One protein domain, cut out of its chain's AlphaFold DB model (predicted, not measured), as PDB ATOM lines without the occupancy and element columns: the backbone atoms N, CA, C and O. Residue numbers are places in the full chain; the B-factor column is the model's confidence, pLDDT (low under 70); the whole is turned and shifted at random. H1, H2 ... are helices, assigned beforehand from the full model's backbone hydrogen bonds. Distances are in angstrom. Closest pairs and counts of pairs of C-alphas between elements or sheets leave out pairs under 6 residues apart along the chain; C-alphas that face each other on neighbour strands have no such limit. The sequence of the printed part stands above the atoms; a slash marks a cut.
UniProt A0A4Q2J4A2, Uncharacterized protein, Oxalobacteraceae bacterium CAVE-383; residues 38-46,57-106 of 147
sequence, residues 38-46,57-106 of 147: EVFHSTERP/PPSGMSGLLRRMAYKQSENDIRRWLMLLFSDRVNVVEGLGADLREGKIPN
ATOM      1  N   GLU A  38      73.922 160.841 -13.024       90.31
ATOM      2  CA  GLU A  38      73.810 162.252 -12.668       90.31
ATOM      3  C   GLU A  38      75.175 162.773 -12.199       90.31
ATOM      4  O   GLU A  38      75.751 162.271 -11.232       90.31
ATOM      5  N   VAL A  39      75.686 163.777 -12.912       91.06
ATOM      6  CA  VAL A  39      76.954 164.445 -12.621       91.06
ATOM      7  C   VAL A  39      76.643 165.858 -12.172       91.06
ATOM      8  O   VAL A  39      75.970 166.614 -12.874       91.06
ATOM      9  N   PHE A  40      77.146 166.220 -11.000       90.12
ATOM     10  CA  PHE A  40      77.046 167.586 -10.523       90.12
ATOM     11  C   PHE A  40      78.223 168.417 -11.019       90.12
ATOM     12  O   PHE A  40      79.367 167.966 -10.978       90.12
ATOM     13  N   HIS A  41      77.941 169.643 -11.444       89.94
ATOM     14  CA  HIS A  41      78.953 170.590 -11.892       89.94
ATOM     15  C   HIS A  41      78.805 171.932 -11.178       89.94
ATOM     16  O   HIS A  41      77.839 172.185 -10.455       89.94
ATOM     17  N   SER A  42      79.811 172.782 -11.365       85.62
ATOM     18  CA  SER A  42      79.820 174.140 -10.839       85.62
ATOM     19  C   SER A  42      78.657 174.957 -11.400       85.62
ATOM     20  O   SER A  42      78.415 174.940 -12.603       85.62
ATOM     21  N   THR A  43      77.983 175.730 -10.551       88.38
ATOM     22  CA  THR A  43      76.986 176.726 -10.976       88.38
ATOM     23  C   THR A  43      77.616 177.934 -11.663       88.38
ATOM     24  O   THR A  43      76.931 178.653 -12.383       88.38
ATOM     25  N   GLU A  44      78.914 178.158 -11.453       87.06
ATOM     26  CA  GLU A  44      79.648 179.318 -11.966       87.06
ATOM     27  C   GLU A  44      80.302 179.039 -13.322       87.06
ATOM     28  O   GLU A  44      80.641 179.969 -14.052       87.06
ATOM     29  N   ARG A  45      80.461 177.760 -13.685       87.31
ATOM     30  CA  ARG A  45      80.996 177.343 -14.983       87.31
ATOM     31  C   ARG A  45      79.902 176.650 -15.793       87.31
ATOM     32  O   ARG A  45      79.394 175.622 -15.342       87.31
ATOM     33  N   PRO A  46      79.528 177.183 -16.967       83.06
ATOM     34  CA  PRO A  46      78.527 176.546 -17.805       83.06
ATOM     35  C   PRO A  46      79.073 175.236 -18.383       83.06
ATOM     36  O   PRO A  46      80.203 175.183 -18.866       83.06
ATOM     37  N   PRO A  57      77.736 157.443  -7.858       88.75
ATOM     38  CA  PRO A  57      76.535 158.097  -8.350       88.75
ATOM     39  C   PRO A  57      75.658 158.553  -7.174       88.75
ATOM     40  O   PRO A  57      75.528 157.832  -6.178       88.75
ATOM     41  N   PRO A  58      75.037 159.742  -7.262       88.69
ATOM     42  CA  PRO A  58      74.151 160.220  -6.214       88.69
ATOM     43  C   PRO A  58      72.957 159.279  -6.059       88.69
ATOM     44  O   PRO A  58      72.207 159.030  -7.000       88.69
ATOM     45  N   SER A  59      72.768 158.780  -4.845       87.25
ATOM     46  CA  SER A  59      71.669 157.889  -4.493       87.25
ATOM     47  C   SER A  59      71.127 158.235  -3.108       87.25
ATOM     48  O   SER A  59      71.792 158.906  -2.317       87.25
ATOM     49  N   GLY A  60      69.881 157.840  -2.842       89.81
ATOM     50  CA  GLY A  60      69.245 158.040  -1.541       89.81
ATOM     51  C   GLY A  60      69.141 159.504  -1.094       89.81
ATOM     52  O   GLY A  60      69.038 160.442  -1.891       89.81
ATOM     53  N   MET A  61      69.149 159.689   0.222       91.19
ATOM     54  CA  MET A  61      69.090 160.973   0.910       91.19
ATOM     55  C   MET A  61      70.389 161.763   0.750       91.19
ATOM     56  O   MET A  61      70.336 162.985   0.606       91.19
ATOM     57  N   SER A  62      71.549 161.101   0.711       92.00
ATOM     58  CA  SER A  62      72.812 161.788   0.429       92.00
ATOM     59  C   SER A  62      72.825 162.391  -0.984       92.00
ATOM     60  O   SER A  62      73.222 163.539  -1.173       92.00
ATOM     61  N   GLY A  63      72.282 161.696  -1.986       92.62
ATOM     62  CA  GLY A  63      72.084 162.238  -3.332       92.62
ATOM     63  C   GLY A  63      71.216 163.502  -3.347       92.62
ATOM     64  O   GLY A  63      71.571 164.487  -3.996       92.62
ATOM     65  N   LEU A  64      70.120 163.520  -2.581       93.88
ATOM     66  CA  LEU A  64      69.255 164.701  -2.446       93.88
ATOM     67  C   LEU A  64      69.986 165.889  -1.809       93.88
ATOM     68  O   LEU A  64      69.855 167.019  -2.283       93.88
ATOM     69  N   LEU A  65      70.787 165.647  -0.769       93.44
ATOM     70  CA  LEU A  65      71.597 166.688  -0.135       93.44
ATOM     71  C   LEU A  65      72.618 167.276  -1.113       93.44
ATOM     72  O   LEU A  65      72.761 168.498  -1.178       93.44
ATOM     73  N   ARG A  66      73.264 166.436  -1.932       94.56
ATOM     74  CA  ARG A  66      74.164 166.910  -2.994       94.56
ATOM     75  C   ARG A  66      73.411 167.744  -4.031       94.56
ATOM     76  O   ARG A  66      73.850 168.854  -4.315       94.56
ATOM     77  N   ARG A  67      72.233 167.315  -4.503       94.25
ATOM     78  CA  ARG A  67      71.389 168.122  -5.417       94.25
ATOM     79  C   ARG A  67      71.062 169.505  -4.850       94.25
ATOM     80  O   ARG A  67      70.977 170.468  -5.603       94.25
ATOM     81  N   MET A  68      70.865 169.620  -3.537       93.88
ATOM     82  CA  MET A  68      70.614 170.907  -2.878       93.88
ATOM     83  C   MET A  68      71.889 171.741  -2.719       93.88
ATOM     84  O   MET A  68      71.858 172.956  -2.923       93.88
ATOM     85  N   ALA A  69      73.019 171.107  -2.405       93.81
ATOM     86  CA  ALA A  69      74.316 171.771  -2.322       93.81
ATOM     87  C   ALA A  69      74.742 172.372  -3.671       93.81
ATOM     88  O   ALA A  69      75.139 173.533  -3.723       93.81
ATOM     89  N   TYR A  70      74.586 171.631  -4.770       92.50
ATOM     90  CA  TYR A  70      74.969 172.082  -6.112       92.50
ATOM     91  C   TYR A  70      74.033 173.131  -6.728       92.50
ATOM     92  O   TYR A  70      74.319 173.637  -7.803       92.50
ATOM     93  N   LYS A  71      72.951 173.527  -6.044       92.75
ATOM     94  CA  LYS A  71      72.166 174.724  -6.403       92.75
ATOM     95  C   LYS A  71      72.774 176.026  -5.866       92.75
ATOM     96  O   LYS A  71      72.301 177.102  -6.215       92.75
ATOM     97  N   GLN A  72      73.778 175.943  -4.993       92.62
ATOM     98  CA  GLN A  72      74.437 177.097  -4.379       92.62
ATOM     99  C   GLN A  72      75.772 177.414  -5.071       92.62
ATOM    100  O   GLN A  72      76.406 176.544  -5.676       92.62
ATOM    101  N   SER A  73      76.199 178.676  -4.978       91.75
ATOM    102  CA  SER A  73      77.514 179.138  -5.461       91.75
ATOM    103  C   SER A  73      78.657 178.478  -4.679       91.75
ATOM    104  O   SER A  73      78.476 178.037  -3.542       91.75
ATOM    105  N   GLU A  74      79.837 178.396  -5.295       91.19
ATOM    106  CA  GLU A  74      81.055 177.850  -4.673       91.19
ATOM    107  C   GLU A  74      81.562 178.708  -3.522       91.19
ATOM    108  O   GLU A  74      82.192 178.191  -2.602       91.19
ATOM    109  N   ASN A  75      81.227 179.995  -3.535       93.31
ATOM    110  CA  ASN A  75      81.590 180.924  -2.478       93.31
ATOM    111  C   ASN A  75      80.721 180.764  -1.213       93.31
ATOM    112  O   ASN A  75      81.064 181.268  -0.145       93.31
ATOM    113  N   ASP A  76      79.581 180.070  -1.302       94.06
ATOM    114  CA  ASP A  76      78.694 179.887  -0.155       94.06
ATOM    115  C   ASP A  76      79.180 178.744   0.748       94.06
ATOM    116  O   ASP A  76      79.183 177.571   0.368       94.06
ATOM    117  N   ILE A  77      79.519 179.065   2.000       95.75
ATOM    118  CA  ILE A  77      79.928 178.073   3.004       95.75
ATOM    119  C   ILE A  77      78.868 176.983   3.224       95.75
ATOM    120  O   ILE A  77      79.201 175.834   3.523       95.75
ATOM    121  N   ARG A  78      77.584 177.310   3.039       94.94
ATOM    122  CA  ARG A  78      76.475 176.368   3.218       94.94
ATOM    123  C   ARG A  78      76.573 175.200   2.246       94.94
ATOM    124  O   ARG A  78      76.315 174.069   2.662       94.94
ATOM    125  N   ARG A  79      77.005 175.441   1.001       95.12
ATOM    126  CA  ARG A  79      77.249 174.383   0.007       95.12
ATOM    127  C   ARG A  79      78.212 173.345   0.565       95.12
ATOM    128  O   ARG A  79      77.900 172.157   0.577       95.12
ATOM    129  N   TRP A  80      79.351 173.798   1.076       95.44
ATOM    130  CA  TRP A  80      80.401 172.927   1.599       95.44
ATOM    131  C   TRP A  80      79.959 172.164   2.847       95.44
ATOM    132  O   TRP A  80      80.192 170.960   2.946       95.44
ATOM    133  N   LEU A  81      79.249 172.828   3.763       95.94
ATOM    134  CA  LEU A  81      78.698 172.177   4.953       95.94
ATOM    135  C   LEU A  81      77.670 171.094   4.592       95.94
ATOM    136  O   LEU A  81      77.679 170.017   5.186       95.94
ATOM    137  N   MET A  82      76.818 171.342   3.593       94.56
ATOM    138  CA  MET A  82      75.870 170.344   3.092       94.56
ATOM    139  C   MET A  82      76.562 169.161   2.420       94.56
ATOM    140  O   MET A  82      76.134 168.029   2.633       94.56
ATOM    141  N   LEU A  83      77.628 169.390   1.646       94.19
ATOM    142  CA  LEU A  83      78.408 168.306   1.041       94.19
ATOM    143  C   LEU A  83      79.065 167.432   2.116       94.19
ATOM    144  O   LEU A  83      78.900 166.215   2.093       94.19
ATOM    145  N   LEU A  84      79.699 168.045   3.119       94.50
ATOM    146  CA  LEU A  84      80.313 167.306   4.224       94.50
ATOM    147  C   LEU A  84      79.278 166.483   5.003       94.50
ATOM    148  O   LEU A  84      79.513 165.321   5.344       94.50
ATOM    149  N   PHE A  85      78.111 167.075   5.270       94.31
ATOM    150  CA  PHE A  85      77.010 166.370   5.917       94.31
ATOM    151  C   PHE A  85      76.493 165.218   5.048       94.31
ATOM    152  O   PHE A  85      76.283 164.112   5.545       94.31
ATOM    153  N   SER A  86      76.361 165.443   3.740       93.44
ATOM    154  CA  SER A  86      75.972 164.414   2.780       93.44
ATOM    155  C   SER A  86      76.920 163.216   2.788       93.44
ATOM    156  O   SER A  86      76.460 162.088   2.632       93.44
ATOM    157  N   ASP A  87      78.224 163.426   2.971       92.50
ATOM    158  CA  ASP A  87      79.182 162.322   3.040       92.50
ATOM    159  C   ASP A  87      78.983 161.477   4.298       92.50
ATOM    160  O   ASP A  87      79.089 160.254   4.240       92.50
ATOM    161  N   ARG A  88      78.631 162.098   5.433       92.00
ATOM    162  CA  ARG A  88      78.265 161.353   6.650       92.00
ATOM    163  C   ARG A  88      76.992 160.534   6.448       92.00
ATOM    164  O   ARG A  88      76.950 159.379   6.857       92.00
ATOM    165  N   VAL A  89      75.981 161.115   5.798       90.38
ATOM    166  CA  VAL A  89      74.727 160.415   5.478       90.38
ATOM    167  C   VAL A  89      74.992 159.229   4.553       90.38
ATOM    168  O   VAL A  89      74.520 158.136   4.842       90.38
ATOM    169  N   ASN A  90      75.812 159.404   3.515       91.75
ATOM    170  CA  ASN A  90      76.137 158.342   2.560       91.75
ATOM    171  C   ASN A  90      76.774 157.116   3.232       91.75
ATOM    172  O   ASN A  90      76.467 155.986   2.869       91.75
ATOM    173  N   VAL A  91      77.633 157.325   4.237       88.38
ATOM    174  CA  VAL A  91      78.221 156.220   5.014       88.38
ATOM    175  C   VAL A  91      77.141 155.447   5.772       88.38
ATOM    176  O   VAL A  91      77.129 154.221   5.740       88.38
ATOM    177  N   VAL A  92      76.212 156.146   6.428       87.69
ATOM    178  CA  VAL A  92      75.114 155.503   7.170       87.69
ATOM    179  C   VAL A  92      74.163 154.762   6.224       87.69
ATOM    180  O   VAL A  92      73.726 153.659   6.543       87.69
ATOM    181  N   GLU A  93      73.869 155.339   5.057       86.69
ATOM    182  CA  GLU A  93      73.060 154.693   4.016       86.69
ATOM    183  C   GLU A  93      73.727 153.422   3.485       86.69
ATOM    184  O   GLU A  93      73.059 152.394   3.388       86.69
ATOM    185  N   GLY A  94      75.035 153.470   3.208       85.25
ATOM    186  CA  GLY A  94      75.819 152.311   2.780       85.25
ATOM    187  C   GLY A  94      75.805 151.194   3.821       85.25
ATOM    188  O   GLY A  94      75.416 150.076   3.506       85.25
ATOM    189  N   LEU A  95      76.089 151.517   5.088       83.38
ATOM    190  CA  LEU A  95      76.031 150.543   6.186       83.38
ATOM    191  C   LEU A  95      74.639 149.909   6.336       83.38
ATOM    192  O   LEU A  95      74.521 148.713   6.598       83.38
ATOM    193  N   GLY A  96      73.574 150.700   6.172       83.56
ATOM    194  CA  GLY A  96      72.202 150.196   6.199       83.56
ATOM    195  C   GLY A  96      71.878 149.288   5.009       83.56
ATOM    196  O   GLY A  96      71.202 148.272   5.182       83.56
ATOM    197  N   ALA A  97      72.363 149.631   3.813       83.88
ATOM    198  CA  ALA A  97      72.215 148.808   2.615       83.88
ATOM    199  C   ALA A  97      72.971 147.477   2.751       83.88
ATOM    200  O   ALA A  97      72.376 146.428   2.510       83.88
ATOM    201  N   ASP A  98      74.215 147.512   3.234       80.75
ATOM    202  CA  ASP A  98      75.055 146.332   3.469       80.75
ATOM    203  C   ASP A  98      74.421 145.385   4.496       80.75
ATOM    204  O   ASP A  98      74.325 144.175   4.269       80.75
ATOM    205  N   LEU A  99      73.886 145.942   5.590       80.69
ATOM    206  CA  LEU A  99      73.164 145.171   6.603       80.69
ATOM    207  C   LEU A  99      71.904 144.510   6.025       80.69
ATOM    208  O   LEU A  99      71.605 143.363   6.358       80.69
ATOM    209  N   ARG A 100      71.175 145.207   5.141       80.62
ATOM    210  CA  ARG A 100      69.978 144.670   4.471       80.62
ATOM    211  C   ARG A 100      70.320 143.568   3.466       80.62
ATOM    212  O   ARG A 100      69.536 142.639   3.307       80.62
ATOM    213  N   GLU A 101      71.470 143.661   2.806       80.94
ATOM    214  CA  GLU A 101      71.997 142.615   1.919       80.94
ATOM    215  C   GLU A 101      72.601 141.423   2.683       80.94
ATOM    216  O   GLU A 101      73.000 140.438   2.064       80.94
ATOM    217  N   GLY A 102      72.664 141.484   4.019       69.69
ATOM    218  CA  GLY A 102      73.213 140.420   4.862       69.69
ATOM    219  C   GLY A 102      74.742 140.355   4.864       69.69
ATOM    220  O   GLY A 102      75.318 139.438   5.450       69.69
ATOM    221  N   LYS A 103      75.419 141.332   4.249       69.56
ATOM    222  CA  LYS A 103      76.871 141.495   4.334       69.56
ATOM    223  C   LYS A 103      77.165 142.277   5.602       69.56
ATOM    224  O   LYS A 103      77.185 143.499   5.581       69.56
ATOM    225  N   ILE A 104      77.359 141.585   6.721       61.19
ATOM    226  CA  ILE A 104      77.855 142.227   7.943       61.19
ATOM    227  C   ILE A 104      79.343 142.502   7.702       61.19
ATOM    228  O   ILE A 104      80.127 141.547   7.709       61.19
ATOM    229  N   PRO A 105      79.765 143.755   7.451       62.31
ATOM    230  CA  PRO A 105      81.177 144.040   7.302       62.31
ATOM    231  C   PRO A 105      81.823 143.818   8.668       62.31
ATOM    232  O   PRO A 105      81.204 144.066   9.711       62.31
ATOM    233  N   ASN A 106      83.074 143.372   8.697       65.75
ATOM    234  CA  ASN A 106      83.790 143.165   9.952       65.75
ATOM    235  C   ASN A 106      84.311 144.516  10.494       65.75
ATOM    236  O   ASN A 106      85.488 144.685  10.802       65.75
TER     237      ASN A 106
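AT A GLANCE: This is residues 38 to 46 and 57 to 106 of the 147 residues of an uncharacterized protein of Oxalobacteraceae bacterium CAVE-383 (UniProt A0A4Q2J4A2). A lopsided helical hairpin: the long helix H2 makes the length of the domain, and the short helix H1 lies side by side with its first part, while residues 97 to 102, of which 97 to 100 belong to H2, stick out free at the far end. A separate stretch with no named element, residues 38 to 46, runs past on the H1 side of H2. The printed part has 59 residues, with two named helices, H1 then H2, and no named strand; the class is all helix. The whole is loose, with a radius of gyration of the C-alphas of 13.8 A, and spans 43 by 21 by 15 A, only just a rod.

HOW THE PARTS SIT: H2, residues 77 to 100, and H1, residues 60 to 69, touch, with 22 pairs of C-alphas within 8 A. Their closest C-alphas, those of Arg 79 and Ala 69, are 4.6 A apart. The two helices run opposite ways at a shallow tilt of 8 degrees, and their centres are 8.9 A apart. They form a helical hairpin, joined by a short link of 7 residues. In both H1 and H2 every O i to N i+4 pair is within hydrogen-bond range.

IN THESE COORDINATES: H2 begins at C-alpha 77, at (79.928, 178.073, 3.004), and ends at C-alpha 100, at (69.978, 144.670, 4.471), 34.9 A from first to last C-alpha. H1 begins at C-alpha 60, at (69.245, 158.040, -1.541), and measures 14.7 A from first to last C-alpha.

THE WHOLE: The two C-alphas farthest apart, those of Pro 46 and Asn 106, are 43.7 A apart. Residues 47 to 56 are not printed, and C-alphas 46 and 57 are 20.8 A apart across the cut. The mean pLDDT of the printed part is 88.1; residues 102 to 106 are under 70.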